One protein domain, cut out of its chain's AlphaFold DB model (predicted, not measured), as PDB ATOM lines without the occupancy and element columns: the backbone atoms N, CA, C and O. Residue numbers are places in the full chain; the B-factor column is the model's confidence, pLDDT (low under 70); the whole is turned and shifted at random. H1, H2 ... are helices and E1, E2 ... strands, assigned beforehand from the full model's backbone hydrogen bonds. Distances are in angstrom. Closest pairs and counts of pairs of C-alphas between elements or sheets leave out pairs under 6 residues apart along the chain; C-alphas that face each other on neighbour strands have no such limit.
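Overview. This is residues 32 to 164 of the 164 residues of an uncharacterized protein of Asanoa ishikariensis (UniProt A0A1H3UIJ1). A twisted sheet of six strands has a small sheet of three strands partly face to face with it, where E2 and E3 pack on E4 and E5 and E1 reaches away. H2 packs over E9 and E8 next to E3, H1 covers part of the larger sheet's opposite face, and two long loops, residues 53 to 69 and 74 to 90, lead into and out of E4. The printed part has 133 residues, with elements in the order E1 E2 E3 E4 E5 H1 E6 E7 E8 E9 H2; the larger sheet, E4 E5 E9 E8 E7 E6, is mixed, and E1 E2 E3 is antiparallel. It is mostly strand, with 66 residues, under half, in named elements; it is compact, with a radius of gyration of the C-alphas of 13.9 A, and spans 41 by 35 by 30 A.

Arrangement. Start at the inner strand E9, residues 142 to 148, antiparallel to E5, residues 91 to 96, and to E8, residues 131 to 137; look for N 145 and O 93, 2.9 A apart, and N 144 and O 135, 2.8 A, within hydrogen-bond range. Next to E5 find the edge strand E4, residues 70 to 73, parallel to it, with N 72 and O 92 at 2.7 A. Next to E8 is E7, residues 117 to 125, antiparallel, with N 122 and O 134 at 3.0 A. The edge strand E6, residues 110 to 114, is antiparallel to E7, with N 112 and O 119 at 2.9 A; E6 E7 E8 E9 form a meander, each strand the antiparallel neighbour of the one before. Now find E1, residues 34 to 37, E2, residues 40 to 45, and E3, residues 48 to 52, a second meander, with N 35 and O 42 at 2.9 A and N 43 and O 50 at 2.8 A. The two sheets form a sandwich, two sheets face to face, with best planes 27 degrees apart; the closest C-alphas of E2 and E5 are those of Lys 45 and Leu 94, 7.2 A apart. H2, residues 151 to 158, is on the larger sheet at a height of 8.1 A, along the strands at 15 degrees to E9 on the local plane; its closest C-alpha pair with E9 is Val 146 and Val 154, 6.0 A. It only grazes the small sheet. H1, residues 103 to 107, is on the opposite face at a height of 8.0 A, with Asn 105 and Val 136 its closest C-alphas to E8, 6.5 A. In H1 and H2 every O i to N i+4 pair is within hydrogen-bond range.

Along the chain. Find C-alpha 34 at (35.027, -51.646, -36.516), where E1 begins. E7, the longest strand, runs 25.9 A from C-alpha 117 at (47.792, -43.314, -21.220) to C-alpha 125; E8 measures 20.5 A and E9 20.1 A. H2 measures 10.5 A and ends at C-alpha 158, (44.888, -37.815, -35.289).

Size, cuts and confidence. The two farthest C-alphas, those of Ser 84 and Gly 116, are 41.7 A apart. The links E3 to E4 and E4 to E5 are long, 17 residues each. The printed part has no cut, and no printed residue is under 70 in pLDDT.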
ATOM      1  N   PRO A  32      35.315 -57.509 -36.133       74.12
ATOM      2  CA  PRO A  32      35.721 -57.113 -34.788       74.12
ATOM      3  C   PRO A  32      36.609 -55.862 -34.856       74.12
ATOM      4  O   PRO A  32      37.490 -55.792 -35.713       74.12
ATOM      5  N   GLY A  33      36.352 -54.881 -33.989       83.06
ATOM      6  CA  GLY A  33      37.123 -53.635 -33.955       83.06
ATOM      7  C   GLY A  33      36.700 -52.576 -34.976       83.06
ATOM      8  O   GLY A  33      37.468 -51.661 -35.236       83.06
ATOM      9  N   GLU A  34      35.512 -52.668 -35.581       93.06
ATOM     10  CA  GLU A  34      35.027 -51.646 -36.516       93.06
ATOM     11  C   GLU A  34      33.578 -51.252 -36.237       93.06
ATOM     12  O   GLU A  34      32.699 -52.107 -36.090       93.06
ATOM     13  N   ARG A  35      33.301 -49.946 -36.245       94.19
ATOM     14  CA  ARG A  35      31.953 -49.403 -36.055       94.19
ATOM     15  C   ARG A  35      31.720 -48.176 -36.929       94.19
ATOM     16  O   ARG A  35      32.522 -47.253 -36.949       94.19
ATOM     17  N   LEU A  36      30.587 -48.133 -37.629       94.50
ATOM     18  CA  LEU A  36      30.155 -46.920 -38.327       94.50
ATOM     19  C   LEU A  36      29.450 -45.970 -37.346       94.50
ATOM     20  O   LEU A  36      28.588 -46.404 -36.577       94.50
ATOM     21  N   THR A  37      29.812 -44.691 -37.382       93.56
ATOM     22  CA  THR A  37      29.265 -43.604 -36.562       93.56
ATOM     23  C   THR A  37      28.922 -42.403 -37.446       93.56
ATOM     24  O   THR A  37      29.254 -42.380 -38.632       93.56
ATOM     25  N   ASP A  38      28.285 -41.382 -36.871       92.88
ATOM     26  CA  ASP A  38      27.988 -40.137 -37.592       92.88
ATOM     27  C   ASP A  38      29.261 -39.355 -37.969       92.88
ATOM     28  O   ASP A  38      29.256 -38.592 -38.932       92.88
ATOM     29  N   ALA A  39      30.361 -39.564 -37.236       93.31
ATOM     30  CA  ALA A  39      31.648 -38.918 -37.492       93.31
ATOM     31  C   ALA A  39      32.489 -39.645 -38.558       93.31
ATOM     32  O   ALA A  39      33.416 -39.061 -39.116       93.31
ATOM     33  N   GLY A  40      32.190 -40.914 -38.845       96.31
ATOM     34  CA  GLY A  40      32.968 -41.738 -39.764       96.31
ATOM     35  C   GLY A  40      32.977 -43.207 -39.361       96.31
ATOM     36  O   GLY A  40      32.070 -43.703 -38.697       96.31
ATOM     37  N   ARG A  41      34.007 -43.935 -39.779       97.06
ATOM     38  CA  ARG A  41      34.241 -45.317 -39.361       97.06
ATOM     39  C   ARG A  41      35.266 -45.335 -38.241       97.06
ATOM     40  O   ARG A  41      36.424 -45.009 -38.462       97.06
ATOM     41  N   GLU A  42      34.835 -45.725 -37.056       97.19
ATOM     42  CA  GLU A  42      35.714 -45.982 -35.926       97.19
ATOM     43  C   GLU A  42      36.379 -47.353 -36.087       97.19
ATOM     44  O   GLU A  42      35.717 -48.354 -36.383       97.19
ATOM     45  N   LEU A  43      37.694 -47.371 -35.903       96.19
ATOM     46  CA  LEU A  43      38.549 -48.547 -35.831       96.19
ATOM     47  C   LEU A  43      39.008 -48.684 -34.386       96.19
ATOM     48  O   LEU A  43      39.384 -47.683 -33.786       96.19
ATOM     49  N   SER A  44      39.013 -49.891 -33.839       96.00
ATOM     50  CA  SER A  44      39.399 -50.156 -32.458       96.00
ATOM     51  C   SER A  44      40.240 -51.422 -32.371       96.00
ATOM     52  O   SER A  44      39.862 -52.464 -32.906       96.00
ATOM     53  N   LYS A  45      41.360 -51.347 -31.655       95.12
ATOM     54  CA  LYS A  45      42.244 -52.478 -31.370       95.12
ATOM     55  C   LYS A  45      42.896 -52.265 -30.012       95.12
ATOM     56  O   LYS A  45      43.470 -51.210 -29.772       95.12
ATOM     57  N   ASP A  46      42.758 -53.250 -29.127       94.19
ATOM     58  CA  ASP A  46      43.389 -53.264 -27.801       94.19
ATOM     59  C   ASP A  46      43.177 -51.951 -27.017       94.19
ATOM     60  O   ASP A  46      44.094 -51.357 -26.460       94.19
ATOM     61  N   GLY A  47      41.933 -51.456 -27.025       94.50
ATOM     62  CA  GLY A  47      41.516 -50.223 -26.345       94.50
ATOM     63  C   GLY A  47      42.038 -48.921 -26.967       94.50
ATOM     64  O   GLY A  47      41.835 -47.863 -26.389       94.50
ATOM     65  N   VAL A  48      42.704 -48.972 -28.123       97.38
ATOM     66  CA  VAL A  48      43.034 -47.798 -28.940       97.38
ATOM     67  C   VAL A  48      41.986 -47.673 -30.037       97.38
ATOM     68  O   VAL A  48      41.739 -48.652 -30.747       97.38
ATOM     69  N   SER A  49      41.381 -46.496 -30.204       97.50
ATOM     70  CA  SER A  49      40.459 -46.227 -31.307       97.50
ATOM     71  C   SER A  49      40.817 -44.986 -32.117       97.50
ATOM     72  O   SER A  49      41.494 -44.081 -31.636       97.50
ATOM     73  N   VAL A  50      40.412 -44.977 -33.388       98.19
ATOM     74  CA  VAL A  50      40.626 -43.877 -34.341       98.19
ATOM     75  C   VAL A  50      39.474 -43.836 -35.340       98.19
ATOM     76  O   VAL A  50      38.958 -44.879 -35.741       98.19
ATOM     77  N   VAL A  51      39.064 -42.643 -35.768       98.38
ATOM     78  CA  VAL A  51      37.987 -42.457 -36.747       98.38
ATOM     79  C   VAL A  51      38.568 -42.127 -38.119       98.38
ATOM     80  O   VAL A  51      39.377 -41.215 -38.271       98.38
ATOM     81  N   VAL A  52      38.125 -42.860 -39.138       98.19
ATOM     82  CA  VAL A  52      38.503 -42.669 -40.544       98.19
ATOM     83  C   VAL A  52      37.280 -42.333 -41.402       98.19
ATOM     84  O   VAL A  52      36.144 -42.600 -40.989       98.19
ATOM     85  N   PRO A  53      37.449 -41.784 -42.619       98.19
ATOM     86  CA  PRO A  53      36.321 -41.543 -43.513       98.19
ATOM     87  C   PRO A  53      35.504 -42.816 -43.780       98.19
ATOM     88  O   PRO A  53      36.042 -43.867 -44.122       98.19
ATOM     89  N   ALA A  54      34.176 -42.719 -43.678       96.62
ATOM     90  CA  ALA A  54      33.267 -43.866 -43.795       96.62
ATOM     91  C   ALA A  54      33.388 -44.642 -45.122       96.62
ATOM     92  O   ALA A  54      33.130 -45.851 -45.159       96.62
ATOM     93  N   ALA A  55      33.762 -43.932 -46.193       96.25
ATOM     94  CA  ALA A  55      33.916 -44.459 -47.544       96.25
ATOM     95  C   ALA A  55      35.245 -45.194 -47.771       96.25
ATOM     96  O   ALA A  55      35.389 -45.862 -48.795       96.25
ATOM     97  N   TRP A  56      36.214 -45.074 -46.856       97.06
ATOM     98  CA  TRP A  56      37.481 -45.772 -47.006       97.06
ATOM     99  C   TRP A  56      37.262 -47.283 -46.881       97.06
ATOM    100  O   TRP A  56      36.614 -47.730 -45.935       97.06
ATOM    101  N   PRO A  57      37.759 -48.089 -47.828       96.06
ATOM    102  CA  PRO A  57      37.774 -49.539 -47.705       96.06
ATOM    103  C   PRO A  57      38.807 -50.026 -46.675       96.06
ATOM    104  O   PRO A  57      39.784 -49.342 -46.367       96.06
ATOM    105  N   LYS A  58      38.603 -51.252 -46.181       95.62
ATOM    106  CA  LYS A  58      39.562 -51.985 -45.342       95.62
ATOM    107  C   LYS A  58      40.661 -52.619 -46.190       95.62
ATOM    108  O   LYS A  58      40.354 -53.258 -47.198       95.62
ATOM    109  N   ASN A  59      41.905 -52.548 -45.723       95.25
ATOM    110  CA  ASN A  59      43.058 -53.317 -46.195       95.25
ATOM    111  C   ASN A  59      43.190 -53.370 -47.731       95.25
ATOM    112  O   ASN A  59      43.446 -54.438 -48.291       95.25
ATOM    113  N   ARG A  60      43.027 -52.244 -48.442       95.81
ATOM    114  CA  ARG A  60      43.351 -52.159 -49.879       95.81
ATOM    115  C   ARG A  60      44.859 -52.127 -50.068       95.81
ATOM    116  O   ARG A  60      45.447 -51.097 -50.386       95.81
ATOM    117  N   LEU A  61      45.454 -53.288 -49.840       94.00
ATOM    118  CA  LEU A  61      46.878 -53.531 -49.903       94.00
ATOM    119  C   LEU A  61      47.206 -54.372 -51.131       94.00
ATOM    120  O   LEU A  61      46.502 -55.330 -51.451       94.00
ATOM    121  N   GLU A  62      48.331 -54.066 -51.752       93.06
ATOM    122  CA  GLU A  62      49.012 -54.937 -52.697       93.06
ATOM    123  C   GLU A  62      50.455 -55.053 -52.228       93.06
ATOM    124  O   GLU A  62      51.114 -54.052 -51.954       93.06
ATOM    125  N   CYS A  63      50.925 -56.282 -52.027       89.69
ATOM    126  CA  CYS A  63      52.246 -56.527 -51.450       89.69
ATOM    127  C   CYS A  63      52.512 -55.811 -50.106       89.69
ATOM    128  O   CYS A  63      53.616 -55.336 -49.844       89.69
ATOM    129  N   GLY A  64      51.477 -55.687 -49.269       89.56
ATOM    130  CA  GLY A  64      51.548 -54.963 -47.996       89.56
ATOM    131  C   GLY A  64      51.554 -53.436 -48.126       89.56
ATOM    132  O   GLY A  64      51.566 -52.753 -47.109       89.56
ATOM    133  N   THR A  65      51.486 -52.900 -49.346       91.69
ATOM    134  CA  THR A  65      51.479 -51.462 -49.631       91.69
ATOM    135  C   THR A  65      50.056 -50.983 -49.931       91.69
ATOM    136  O   THR A  65      49.386 -51.598 -50.764       91.69
ATOM    137  N   PRO A  66      49.561 -49.904 -49.299       94.75
ATOM    138  CA  PRO A  66      48.293 -49.277 -49.673       94.75
ATOM    139  C   PRO A  66      48.253 -48.857 -51.151       94.75
ATOM    140  O   PRO A  66      49.128 -48.130 -51.613       94.75
ATOM    141  N   VAL A  67      47.227 -49.288 -51.895       95.31
ATOM    142  CA  VAL A  67      47.049 -48.963 -53.335       95.31
ATOM    143  C   VAL A  67      45.857 -48.052 -53.629       95.31
ATOM    144  O   VAL A  67      45.653 -47.617 -54.759       95.31
ATOM    145  N   ALA A  68      45.046 -47.773 -52.617       96.38
ATOM    146  CA  ALA A  68      43.945 -46.822 -52.643       96.38
ATOM    147  C   ALA A  68      43.806 -46.226 -51.242       96.38
ATOM    148  O   ALA A  68      44.335 -46.804 -50.289       96.38
ATOM    149  N   ASP A  69      43.069 -45.122 -51.117       98.31
ATOM    150  CA  ASP A  69      42.721 -44.597 -49.802       98.31
ATOM    151  C   ASP A  69      42.083 -45.705 -48.957       98.31
ATOM    152  O   ASP A  69      41.137 -46.357 -49.404       98.31
ATOM    153  N   THR A  70      42.651 -46.003 -47.792       97.94
ATOM    154  CA  THR A  70      42.297 -47.214 -47.040       97.94
ATOM    155  C   THR A  70      42.657 -47.083 -45.575       97.94
ATOM    156  O   THR A  70      43.619 -46.417 -45.209       97.94
ATOM    157  N   TYR A  71      41.942 -47.808 -44.723       97.62
ATOM    158  CA  TYR A  71      42.472 -48.133 -43.404       97.62
ATOM    159  C   TYR A  71      43.077 -49.531 -43.392       97.62
ATOM    160  O   TYR A  71      42.639 -50.411 -44.136       97.62
ATOM    161  N   VAL A  72      44.084 -49.725 -42.551       96.06
ATOM    162  CA  VAL A  72      44.800 -50.974 -42.346       96.06
ATOM    163  C   VAL A  72      44.556 -51.429 -40.917       96.06
ATOM    164  O   VAL A  72      45.014 -50.795 -39.971       96.06
ATOM    165  N   LEU A  73      43.812 -52.523 -40.776       94.94
ATOM    166  CA  LEU A  73      43.479 -53.145 -39.497       94.94
ATOM    167  C   LEU A  73      43.571 -54.661 -39.661       94.94
ATOM    168  O   LEU A  73      42.884 -55.230 -40.516       94.94
ATOM    169  N   ASP A  74      44.429 -55.287 -38.856       87.38
ATOM    170  CA  ASP A  74      44.703 -56.729 -38.862       87.38
ATOM    171  C   ASP A  74      44.824 -57.319 -40.284       87.38
ATOM    172  O   ASP A  74      44.033 -58.182 -40.677       87.38
ATOM    173  N   PRO A  75      45.795 -56.864 -41.103       85.25
ATOM    174  CA  PRO A  75      45.927 -57.319 -42.490       85.25
ATOM    175  C   PRO A  75      46.331 -58.799 -42.612       85.25
ATOM    176  O   PRO A  75      46.309 -59.358 -43.708       85.25
ATOM    177  N   GLY A  76      46.693 -59.447 -41.499       84.69
ATOM    178  CA  GLY A  76      47.208 -60.809 -41.485       84.69
ATOM    179  C   GLY A  76      48.559 -60.910 -42.196       84.69
ATOM    180  O   GLY A  76      49.335 -59.957 -42.249       84.69
ATOM    181  N   LYS A  77      48.859 -62.091 -42.747       83.00
ATOM    182  CA  LYS A  77      50.076 -62.304 -43.536       83.00
ATOM    183  C   LYS A  77      49.863 -61.784 -44.954       83.00
ATOM    184  O   LYS A  77      49.182 -62.425 -45.749       83.00
ATOM    185  N   VAL A  78      50.483 -60.653 -45.266       84.50
ATOM    186  CA  VAL A  78      50.531 -60.092 -46.619       84.50
ATOM    187  C   VAL A  78      51.878 -60.413 -47.275       84.50
ATOM    188  O   VAL A  78      52.904 -60.377 -46.593       84.50
ATOM    189  N   PRO A  79      51.914 -60.750 -48.577       83.50
ATOM    190  CA  PRO A  79      53.170 -60.860 -49.312       83.50
ATOM    191  C   PRO A  79      53.934 -59.539 -49.235       83.50
ATOM    192  O   PRO A  79      53.315 -58.484 -49.338       83.50
ATOM    193  N   THR A  80      55.254 -59.583 -49.094       83.38
ATOM    194  CA  THR A  80      56.101 -58.389 -49.149       83.38
ATOM    195  C   THR A  80      56.769 -58.316 -50.516       83.38
ATOM    196  O   THR A  80      57.525 -59.200 -50.916       83.38
ATOM    197  N   CYS A  81      56.451 -57.272 -51.273       86.50
ATOM    198  CA  CYS A  81      57.095 -56.964 -52.545       86.50
ATOM    199  C   CYS A  81      57.145 -55.446 -52.738       86.50
ATOM    200  O   CYS A  81      56.374 -54.717 -52.117       86.50
ATOM    201  N   ALA A  82      58.067 -54.962 -53.568       80.00
ATOM    202  CA  ALA A  82      58.167 -53.540 -53.871       80.00
ATOM    203  C   ALA A  82      57.299 -53.202 -55.090       80.00
ATOM    204  O   ALA A  82      57.482 -53.786 -56.160       80.00
ATOM    205  N   LEU A  83      56.387 -52.245 -54.933       84.69
ATOM    206  CA  LEU A  83      55.664 -51.642 -56.050       84.69
ATOM    207  C   LEU A  83      56.477 -50.466 -56.596       84.69
ATOM    208  O   LEU A  83      57.011 -49.664 -55.833       84.69
ATOM    209  N   SER A  84      56.579 -50.363 -57.920       83.31
ATOM    210  CA  SER A  84      57.247 -49.240 -58.579       83.31
ATOM    211  C   SER A  84      56.392 -48.716 -59.738       83.31
ATOM    212  O   SER A  84      56.143 -49.471 -60.683       83.31
ATOM    213  N   PRO A  85      55.949 -47.444 -59.696       84.06
ATOM    214  CA  PRO A  85      56.124 -46.498 -58.588       84.06
ATOM    215  C   PRO A  85      55.274 -46.874 -57.363       84.06
ATOM    216  O   PRO A  85      54.240 -47.528 -57.497       84.06
ATOM    217  N   GLU A  86      55.686 -46.431 -56.172       83.62
ATOM    218  CA  GLU A  86      54.859 -46.581 -54.970       83.62
ATOM    219  C   GLU A  86      53.590 -45.713 -55.089       83.62
ATOM    220  O   GLU A  86      53.691 -44.521 -55.423       83.62
ATOM    221  N   PRO A  87      52.392 -46.268 -54.836       90.69
ATOM    222  CA  PRO A  87      51.160 -45.494 -54.858       90.69
ATOM    223  C   PRO A  87      51.144 -44.397 -53.789       90.69
ATOM    224  O   PRO A  87      51.325 -44.639 -52.597       90.69
ATOM    225  N   LYS A  88      50.847 -43.167 -54.212       93.69
ATOM    226  CA  LYS A  88      50.660 -42.025 -53.310       93.69
ATOM    227  C   LYS A  88      49.198 -41.938 -52.884       93.69
ATOM    228  O   LYS A  88      48.410 -41.253 -53.530       93.69
ATOM    229  N   VAL A  89      48.841 -42.650 -51.822       96.75
ATOM    230  CA  VAL A  89      47.464 -42.710 -51.297       96.75
ATOM    231  C   VAL A  89      47.406 -42.289 -49.833       96.75
ATOM    232  O   VAL A  89      48.432 -42.262 -49.150       96.75
ATOM    233  N   SER A  90      46.225 -41.934 -49.344       98.31
ATOM    234  CA  SER A  90      46.023 -41.661 -47.923       98.31
ATOM    235  C   SER A  90      45.741 -42.962 -47.184       98.31
ATOM    236  O   SER A  90      45.015 -43.818 -47.679       98.31
ATOM    237  N   TYR A  91      46.295 -43.147 -45.994       98.19
ATOM    238  CA  TYR A  91      45.965 -44.328 -45.214       98.19
ATOM    239  C   TYR A  91      46.051 -44.087 -43.717       98.19
ATOM    240  O   TYR A  91      46.734 -43.178 -43.248       98.19
ATOM    241  N   VAL A  92      45.348 -44.942 -42.980       98.44
ATOM    242  CA  VAL A  92      45.469 -45.061 -41.527       98.44
ATOM    243  C   VAL A  92      45.800 -46.500 -41.198       98.44
ATOM    244  O   VAL A  92      45.050 -47.385 -41.588       98.44
ATOM    245  N   ALA A  93      46.887 -46.752 -40.485       97.31
ATOM    246  CA  ALA A  93      47.204 -48.072 -39.962       97.31
ATOM    247  C   ALA A  93      47.028 -48.084 -38.445       97.31
ATOM    248  O   ALA A  93      47.664 -47.298 -37.751       97.31
ATOM    249  N   LEU A  94      46.186 -48.991 -37.949       97.38
ATOM    250  CA  LEU A  94      46.056 -49.326 -36.533       97.38
ATOM    251  C   LEU A  94      46.504 -50.778 -36.374       97.38
ATOM    252  O   LEU A  94      45.812 -51.703 -36.811       97.38
ATOM    253  N   ARG A  95      47.700 -50.981 -35.823       94.88
ATOM    254  CA  ARG A  95      48.354 -52.293 -35.828       94.88
ATOM    255  C   ARG A  95      49.171 -52.541 -34.572       94.88
ATOM    256  O   ARG A  95      49.752 -51.620 -34.010       94.88
ATOM    257  N   GLU A  96      49.253 -53.811 -34.208       94.62
ATOM    258  CA  GLU A  96      50.257 -54.310 -33.272       94.62
ATOM    259  C   GLU A  96      51.630 -54.323 -33.956       94.62
ATOM    260  O   GLU A  96      51.727 -54.491 -35.181       94.62
ATOM    261  N   SER A  97      52.694 -54.112 -33.190       92.38
ATOM    262  CA  SER A  97      54.053 -54.140 -33.705       92.38
ATOM    263  C   SER A  97      55.092 -54.482 -32.653       92.38
ATOM    264  O   SER A  97      55.025 -54.009 -31.529       92.38
ATOM    265  N   ASP A  98      56.132 -55.205 -33.068       94.25
ATOM    266  CA  ASP A  98      57.369 -55.284 -32.297       94.25
ATOM    267  C   ASP A  98      58.066 -53.918 -32.325       94.25
ATOM    268  O   ASP A  98      58.786 -53.576 -33.269       94.25
ATOM    269  N   LEU A  99      57.849 -53.126 -31.273       93.44
ATOM    270  CA  LEU A  99      58.369 -51.764 -31.176       93.44
ATOM    271  C   LEU A  99      59.900 -51.711 -31.247       93.44
ATOM    272  O   LEU A  99      60.454 -50.690 -31.651       93.44
ATOM    273  N   SER A 100      60.609 -52.785 -30.894       93.69
ATOM    274  CA  SER A 100      62.071 -52.811 -30.992       93.69
ATOM    275  C   SER A 100      62.567 -52.807 -32.445       93.69
ATOM    276  O   SER A 100      63.646 -52.281 -32.721       93.69
ATOM    277  N   ALA A 101      61.760 -53.336 -33.369       93.19
ATOM    278  CA  ALA A 101      62.063 -53.442 -34.792       93.19
ATOM    279  C   ALA A 101      61.272 -52.450 -35.668       93.19
ATOM    280  O   ALA A 101      61.630 -52.242 -36.829       93.19
ATOM    281  N   ASP A 102      60.206 -51.836 -35.144       92.31
ATOM    282  CA  ASP A 102      59.352 -50.928 -35.908       92.31
ATOM    283  C   ASP A 102      60.003 -49.541 -36.100       92.31
ATOM    284  O   ASP A 102      60.240 -48.826 -35.122       92.31
ATOM    285  N   PRO A 103      60.234 -49.072 -37.341       92.94
ATOM    286  CA  PRO A 103      60.743 -47.722 -37.584       92.94
ATOM    287  C   PRO A 103      59.814 -46.606 -37.073       92.94
ATOM    288  O   PRO A 103      60.291 -45.509 -36.776       92.94
ATOM    289  N   ALA A 104      58.505 -46.852 -36.936       92.19
ATOM    290  CA  ALA A 104      57.578 -45.910 -36.309       92.19
ATOM    291  C   ALA A 104      57.970 -45.613 -34.857       92.19
ATOM    292  O   ALA A 104      57.824 -44.478 -34.403       92.19
ATOM    293  N   ASN A 105      58.544 -46.596 -34.158       93.69
ATOM    294  CA  ASN A 105      59.010 -46.434 -32.792       93.69
ATOM    295  C   ASN A 105      60.121 -45.381 -32.677       93.69
ATOM    296  O   ASN A 105      60.097 -44.553 -31.768       93.69
ATOM    297  N   ALA A 106      61.068 -45.392 -33.616       93.50
ATOM    298  CA  ALA A 106      62.157 -44.419 -33.670       93.50
ATOM    299  C   ALA A 106      61.690 -43.036 -34.156       93.50
ATOM    300  O   ALA A 106      62.266 -42.021 -33.769       93.50
ATOM    301  N   ALA A 107      60.652 -42.983 -34.997       95.00
ATOM    302  CA  ALA A 107      60.079 -41.731 -35.492       95.00
ATOM    303  C   ALA A 107      59.189 -41.021 -34.450       95.00
ATOM    304  O   ALA A 107      59.097 -39.792 -34.452       95.00
ATOM    305  N   ALA A 108      58.557 -41.772 -33.543       96.44
ATOM    306  CA  ALA A 108      57.747 -41.245 -32.450       96.44
ATOM    307  C   ALA A 108      58.624 -40.796 -31.266       96.44
ATOM    308  O   ALA A 108      58.917 -41.563 -30.341       96.44
ATOM    309  N   THR A 109      59.063 -39.539 -31.314       96.38
ATOM    310  CA  THR A 109      60.045 -38.955 -30.380       96.38
ATOM    311  C   THR A 109      59.434 -38.037 -29.321       96.38
ATOM    312  O   THR A 109      60.086 -37.749 -28.318       96.38
ATOM    313  N   THR A 110      58.192 -37.592 -29.507       98.12
ATOM    314  CA  THR A 110      57.541 -36.627 -28.614       98.12
ATOM    315  C   THR A 110      56.692 -37.355 -27.583       98.12
ATOM    316  O   THR A 110      55.717 -38.013 -27.936       98.12
ATOM    317  N   ALA A 111      57.040 -37.246 -26.302       97.69
ATOM    318  CA  ALA A 111      56.203 -37.777 -25.228       97.69
ATOM    319  C   ALA A 111      54.877 -37.002 -25.146       97.69
ATOM    320  O   ALA A 111      54.876 -35.771 -25.181       97.69
ATOM    321  N   ALA A 112      53.766 -37.722 -25.035       97.69
ATOM    322  CA  ALA A 112      52.429 -37.162 -24.886       97.69
ATOM    323  C   ALA A 112      51.536 -38.115 -24.075       97.69
ATOM    324  O   ALA A 112      51.956 -39.207 -23.691       97.69
ATOM    325  N   GLU A 113      50.295 -37.707 -23.829       97.56
ATOM    326  CA  GLU A 113      49.281 -38.533 -23.175       97.56
ATOM    327  C   GLU A 113      47.967 -38.454 -23.954       97.56
ATOM    328  O   GLU A 113      47.545 -37.373 -24.370       97.56
ATOM    329  N   ILE A 114      47.307 -39.598 -24.135       97.00
ATOM    330  CA  ILE A 114      45.969 -39.693 -24.730       97.00
ATOM    331  C   ILE A 114      45.121 -40.537 -23.785       97.00
ATOM    332  O   ILE A 114      45.504 -41.650 -23.443       97.00
ATOM    333  N   GLY A 115      43.998 -39.996 -23.306       94.94
ATOM    334  CA  GLY A 115      43.145 -40.708 -22.341       94.94
ATOM    335  C   GLY A 115      43.835 -41.019 -21.004       94.94
ATOM    336  O   GLY A 115      43.430 -41.938 -20.306       94.94
ATOM    337  N   GLY A 116      44.895 -40.283 -20.644       95.88
ATOM    338  CA  GLY A 116      45.723 -40.575 -19.465       95.88
ATOM    339  C   GLY A 116      46.707 -41.735 -19.655       95.88
ATOM    340  O   GLY A 116      47.387 -42.111 -18.704       95.88
ATOM    341  N   VAL A 117      46.804 -42.293 -20.866       97.31
ATOM    342  CA  VAL A 117      47.792 -43.314 -21.220       97.31
ATOM    343  C   VAL A 117      49.017 -42.640 -21.844       97.31
ATOM    344  O   VAL A 117      48.858 -41.869 -22.800       97.31
ATOM    345  N   PRO A 118      50.235 -42.923 -21.346       97.69
ATOM    346  CA  PRO A 118      51.463 -42.431 -21.952       97.69
ATOM    347  C   PRO A 118      51.620 -42.936 -23.385       97.69
ATOM    348  O   PRO A 118      51.545 -44.134 -23.663       97.69
ATOM    349  N   VAL A 119      51.899 -42.014 -24.298       98.06
ATOM    350  CA  VAL A 119      52.187 -42.317 -25.699       98.06
ATOM    351  C   VAL A 119      53.439 -41.588 -26.153       98.06
ATOM    352  O   VAL A 119      53.891 -40.611 -25.549       98.06
ATOM    353  N   ARG A 120      53.998 -42.041 -27.270       98.31
ATOM    354  CA  ARG A 120      54.964 -41.253 -28.031       98.31
ATOM    355  C   ARG A 120      54.383 -40.924 -29.384       98.31
ATOM    356  O   ARG A 120      53.874 -41.803 -30.065       98.31
ATOM    357  N   THR A 121      54.480 -39.667 -29.770       98.25
ATOM    358  CA  THR A 121      53.977 -39.154 -31.038       98.25
ATOM    359  C   THR A 121      55.119 -38.699 -31.932       98.25
ATOM    360  O   THR A 121      56.235 -38.425 -31.475       98.25
ATOM    361  N   GLY A 122      54.858 -38.663 -33.232       97.56
ATOM    362  CA  GLY A 122      55.792 -38.161 -34.227       97.56
ATOM    363  C   GLY A 122      55.036 -37.548 -35.390       97.56
ATOM    364  O   GLY A 122      54.056 -38.116 -35.864       97.56
ATOM    365  N   GLU A 123      55.507 -36.402 -35.856       96.88
ATOM    366  CA  GLU A 123      54.926 -35.686 -36.988       96.88
ATOM    367  C   GLU A 123      56.009 -35.380 -38.011       96.88
ATOM    368  O   GLU A 123      57.180 -35.199 -37.668       96.88
ATOM    369  N   GLY A 124      55.629 -35.314 -39.282       95.19
ATOM    370  CA  GLY A 124      56.551 -34.888 -40.319       95.19
ATOM    371  C   GLY A 124      55.995 -35.026 -41.722       95.19
ATOM    372  O   GLY A 124      54.824 -35.336 -41.939       95.19
ATOM    373  N   THR A 125      56.884 -34.820 -42.684       96.38
ATOM    374  CA  THR A 125      56.587 -34.952 -44.108       96.38
ATOM    375  C   THR A 125      57.398 -36.110 -44.668       96.38
ATOM    376  O   THR A 125      58.610 -36.189 -44.460       96.38
ATOM    377  N   LEU A 126      56.733 -37.017 -45.375       93.75
ATOM    378  CA  LEU A 126      57.382 -38.100 -46.100       93.75
ATOM    379  C   LEU A 126      58.198 -37.551 -47.284       93.75
ATOM    380  O   LEU A 126      57.898 -36.467 -47.792       93.75
ATOM    381  N   PRO A 127      59.196 -38.301 -47.793       92.50
ATOM    382  CA  PRO A 127      60.003 -37.873 -48.941       92.50
ATOM    383  C   PRO A 127      59.191 -37.528 -50.198       92.50
ATOM    384  O   PRO A 127      59.660 -36.799 -51.067       92.50
ATOM    385  N   ASP A 128      57.973 -38.057 -50.305       92.19
ATOM    386  CA  ASP A 128      57.070 -37.837 -51.429       92.19
ATOM    387  C   ASP A 128      56.127 -36.630 -51.272       92.19
ATOM    388  O   ASP A 128      55.327 -36.380 -52.183       92.19
ATOM    389  N   GLY A 129      56.241 -35.900 -50.156       95.62
ATOM    390  CA  GLY A 129      55.489 -34.692 -49.827       95.62
ATOM    391  C   GLY A 129      54.238 -34.909 -48.971       95.62
ATOM    392  O   GLY A 129      53.628 -33.920 -48.571       95.62
ATOM    393  N   ARG A 130      53.837 -36.154 -48.675       97.56
ATOM    394  CA  ARG A 130      52.663 -36.422 -47.823       97.56
ATOM    395  C   ARG A 130      52.950 -36.087 -46.359       97.56
ATOM    396  O   ARG A 130      54.040 -36.358 -45.856       97.56
ATOM    397  N   ALA A 131      51.960 -35.538 -45.666       98.19
ATOM    398  CA  ALA A 131      51.987 -35.372 -44.222       98.19
ATOM    399  C   ALA A 131      51.826 -36.733 -43.530       98.19
ATOM    400  O   ALA A 131      51.086 -37.601 -44.005       98.19
ATOM    401  N   ARG A 132      52.519 -36.905 -42.406       98.06
ATOM    402  CA  ARG A 132      52.495 -38.104 -41.570       98.06
ATOM    403  C   ARG A 132      52.350 -37.719 -40.107       98.06
ATOM    404  O   ARG A 132      53.073 -36.852 -39.620       98.06
ATOM    405  N   TRP A 133      51.479 -38.437 -39.416       98.50
ATOM    406  CA  TRP A 133      51.357 -38.427 -37.966       98.50
ATOM    407  C   TRP A 133      51.431 -39.858 -37.432       98.50
ATOM    408  O   TRP A 133      50.954 -40.799 -38.071       98.50
ATOM    409  N   LEU A 134      52.048 -40.025 -36.270       97.50
ATOM    410  CA  LEU A 134      52.243 -41.301 -35.597       97.50
ATOM    411  C   LEU A 134      51.885 -41.170 -34.123       97.50
ATOM    412  O   LEU A 134      52.277 -40.193 -33.485       97.50
ATOM    413  N   ALA A 135      51.287 -42.217 -33.568       98.25
ATOM    414  CA  ALA A 135      51.284 -42.482 -32.139       98.25
ATOM    415  C   ALA A 135      51.699 -43.927 -31.869       98.25
ATOM    416  O   ALA A 135      51.221 -44.863 -32.503       98.25
ATOM    417  N   VAL A 136      52.584 -44.095 -30.898       98.31
ATOM    418  CA  VAL A 136      53.025 -45.373 -30.356       98.31
ATOM    419  C   VAL A 136      52.509 -45.458 -28.930       98.31
ATOM    420  O   VAL A 136      52.764 -44.550 -28.136       98.31
ATOM    421  N   VAL A 137      51.809 -46.544 -28.616       97.94
ATOM    422  CA  VAL A 137      51.284 -46.864 -27.285       97.94
ATOM    423  C   VAL A 137      52.133 -48.007 -26.722       97.94
ATOM    424  O   VAL A 137      51.851 -49.168 -27.027       97.94
ATOM    425  N   PRO A 138      53.206 -47.715 -25.958       96.81
ATOM    426  CA  PRO A 138      54.222 -48.714 -25.629       96.81
ATOM    427  C   PRO A 138      53.682 -49.897 -24.827       96.81
ATOM    428  O   PRO A 138      54.025 -51.031 -25.119       96.81
ATOM    429  N   ASP A 139      52.779 -49.641 -23.881       95.88
ATOM    430  CA  ASP A 139      52.227 -50.673 -22.990       95.88
ATOM    431  C   ASP A 139      51.325 -51.691 -23.708       95.88
ATOM    432  O   ASP A 139      50.906 -52.681 -23.108       95.88
ATOM    433  N   ARG A 140      50.982 -51.427 -24.975       96.00
ATOM    434  CA  ARG A 140      50.080 -52.254 -25.789       96.00
ATOM    435  C   ARG A 140      50.720 -52.729 -27.087       96.00
ATOM    436  O   ARG A 140      50.042 -53.376 -27.874       96.00
ATOM    437  N   ASP A 141      51.972 -52.346 -27.345       96.50
ATOM    438  CA  ASP A 141      52.652 -52.606 -28.615       96.50
ATOM    439  C   ASP A 141      51.832 -52.143 -29.844       96.50
ATOM    440  O   ASP A 141      51.911 -52.721 -30.926       96.50
ATOM    441  N   ILE A 142      51.029 -51.076 -29.696       97.00
ATOM    442  CA  ILE A 142      50.181 -50.531 -30.767       97.00
ATOM    443  C   ILE A 142      50.839 -49.317 -31.421       97.00
ATOM    444  O   ILE A 142      51.331 -48.407 -30.750       97.00
ATOM    445  N   VAL A 143      50.758 -49.274 -32.749       97.44
ATOM    446  CA  VAL A 143      51.093 -48.116 -33.576       97.44
ATOM    447  C   VAL A 143      49.855 -47.653 -34.335       97.44
ATOM    448  O   VAL A 143      49.191 -48.439 -35.018       97.44
ATOM    449  N   VAL A 144      49.586 -46.354 -34.237       98.12
ATOM    450  CA  VAL A 144      48.676 -45.610 -35.103       98.12
ATOM    451  C   VAL A 144      49.528 -44.792 -36.061       98.12
ATOM    452  O   VAL A 144      50.346 -43.984 -35.631       98.12
ATOM    453  N   GLU A 145      49.341 -44.986 -37.358       98.06
ATOM    454  CA  GLU A 145      49.995 -44.194 -38.395       98.06
ATOM    455  C   GLU A 145      48.947 -43.591 -39.316       98.06
ATOM    456  O   GLU A 145      48.091 -44.306 -39.828       98.06
ATOM    457  N   VAL A 146      49.033 -42.285 -39.544       98.50
ATOM    458  CA  VAL A 146      48.140 -41.532 -40.421       98.50
ATOM    459  C   VAL A 146      48.988 -40.847 -41.479       98.50
ATOM    460  O   VAL A 146      49.906 -40.099 -41.147       98.50
ATOM    461  N   VAL A 147      48.685 -41.085 -42.752       98.25
ATOM    462  CA  VAL A 147      49.402 -40.494 -43.886       98.25
ATOM    463  C   VAL A 147      48.407 -39.938 -44.891       98.25
ATOM    464  O   VAL A 147      47.463 -40.624 -45.279       98.25
ATOM    465  N   SER A 148      48.624 -38.708 -45.357       98.31
ATOM    466  CA  SER A 148      47.842 -38.119 -46.449       98.31
ATOM    467  C   SER A 148      48.587 -36.978 -47.139       98.31
ATOM    468  O   SER A 148      49.456 -36.336 -46.557       98.31
ATOM    469  N   ALA A 149      48.229 -36.694 -48.392       97.62
ATOM    470  CA  ALA A 149      48.632 -35.454 -49.055       97.62
ATOM    471  C   ALA A 149      47.906 -34.218 -48.488       97.62
ATOM    472  O   ALA A 149      48.370 -33.104 -48.710       97.62
ATOM    473  N   ASP A 150      46.793 -34.412 -47.772       98.00
ATOM    474  CA  ASP A 150      46.026 -33.357 -47.111       98.00
ATOM    475  C   ASP A 150      46.373 -33.292 -45.607       98.00
ATOM    476  O   ASP A 150      45.962 -34.172 -44.842       98.00
ATOM    477  N   PRO A 151      47.103 -32.259 -45.143       97.69
ATOM    478  CA  PRO A 151      47.431 -32.101 -43.728       97.69
ATOM    479  C   PRO A 151      46.201 -31.917 -42.831       97.69
ATOM    480  O   PRO A 151      46.241 -32.308 -41.667       97.69
ATOM    481  N   ALA A 152      45.105 -31.350 -43.352       98.12
ATOM    482  CA  ALA A 152      43.878 -31.176 -42.579       98.12
ATOM    483  C   ALA A 152      43.208 -32.525 -42.294       98.12
ATOM    484  O   ALA A 152      42.685 -32.737 -41.200       98.12
ATOM    485  N   LEU A 153      43.285 -33.465 -43.243       98.19
ATOM    486  CA  LEU A 153      42.827 -34.834 -43.027       98.19
ATOM    487  C   LEU A 153      43.672 -35.546 -41.964       98.19
ATOM    488  O   LEU A 153      43.111 -36.212 -41.096       98.19
ATOM    489  N   VAL A 154      45.001 -35.381 -42.000       98.56
ATOM    490  CA  VAL A 154      45.892 -35.956 -40.977       98.56
ATOM    491  C   VAL A 154      45.523 -35.437 -39.588       98.56
ATOM    492  O   VAL A 154      45.324 -36.251 -38.691       98.56
ATOM    493  N   ALA A 155      45.368 -34.118 -39.436       98.19
ATOM    494  CA  ALA A 155      44.986 -33.492 -38.171       98.19
ATOM    495  C   ALA A 155      43.610 -33.969 -37.676       98.19
ATOM    496  O   ALA A 155      43.464 -34.377 -36.529       98.19
ATOM    497  N   SER A 156      42.607 -34.001 -38.559       98.25
ATOM    498  CA  SER A 156      41.263 -34.458 -38.192       98.25
ATOM    499  C   SER A 156      41.241 -35.913 -37.718       98.25
ATOM    500  O   SER A 156      40.465 -36.248 -36.823       98.25
ATOM    501  N   ILE A 157      42.043 -36.790 -38.328       98.38
ATOM    502  CA  ILE A 157      42.112 -38.202 -37.940       98.38
ATOM    503  C   ILE A 157      42.915 -38.357 -36.645       98.38
ATOM    504  O   ILE A 157      42.475 -39.084 -35.754       98.38
ATOM    505  N   SER A 158      44.062 -37.690 -36.496       98.19
ATOM    506  CA  SER A 158      44.888 -37.815 -35.289       98.19
ATOM    507  C   SER A 158      44.183 -37.284 -34.036       98.19
ATOM    508  O   SER A 158      44.247 -37.920 -32.985       98.19
ATOM    509  N   GLU A 159      43.419 -36.194 -34.146       97.88
ATOM    510  CA  GLU A 159      42.590 -35.659 -33.053       97.88
ATOM    511  C   GLU A 159      41.466 -36.614 -32.618       97.88
ATOM    512  O   GLU A 159      40.948 -36.514 -31.500       97.88
ATOM    513  N   SER A 160      41.081 -37.554 -33.485       98.31
ATOM    514  CA  SER A 160      40.065 -38.561 -33.175       98.31
ATOM    515  C   SER A 160      40.602 -39.749 -32.374       98.31
ATOM    516  O   SER A 160      39.800 -40.570 -31.928       98.31
ATOM    517  N   VAL A 161      41.923 -39.851 -32.180       98.12
ATOM    518  CA  VAL A 161      42.534 -40.984 -31.480       98.12
ATOM    519  C   VAL A 161      42.131 -40.985 -30.005       98.12
ATOM    520  O   VAL A 161      42.269 -39.985 -29.297       98.12
ATOM    521  N   ARG A 162      41.643 -42.132 -29.529       97.88
ATOM    522  CA  ARG A 162      41.271 -42.383 -28.131       97.88
ATOM    523  C   ARG A 162      41.986 -43.617 -27.604       97.88
ATOM    524  O   ARG A 162      42.317 -44.522 -28.368       97.88
ATOM    525  N   ILE A 163      42.234 -43.624 -26.298       96.88
ATOM    526  CA  ILE A 163      42.802 -44.761 -25.580       96.88
ATOM    527  C   ILE A 163      42.006 -44.930 -24.288       96.88
ATOM    528  O   ILE A 163      41.967 -43.999 -23.482       96.88
ATOM    529  N   ASP A 164      41.392 -46.102 -24.135       90.88
ATOM    530  CA  ASP A 164      40.593 -46.529 -22.977       90.88
ATOM    531  C   ASP A 164      41.309 -47.620 -22.175       90.88
ATOM    532  O   ASP A 164      42.025 -48.443 -22.804       90.88
TER     533      ASP A 164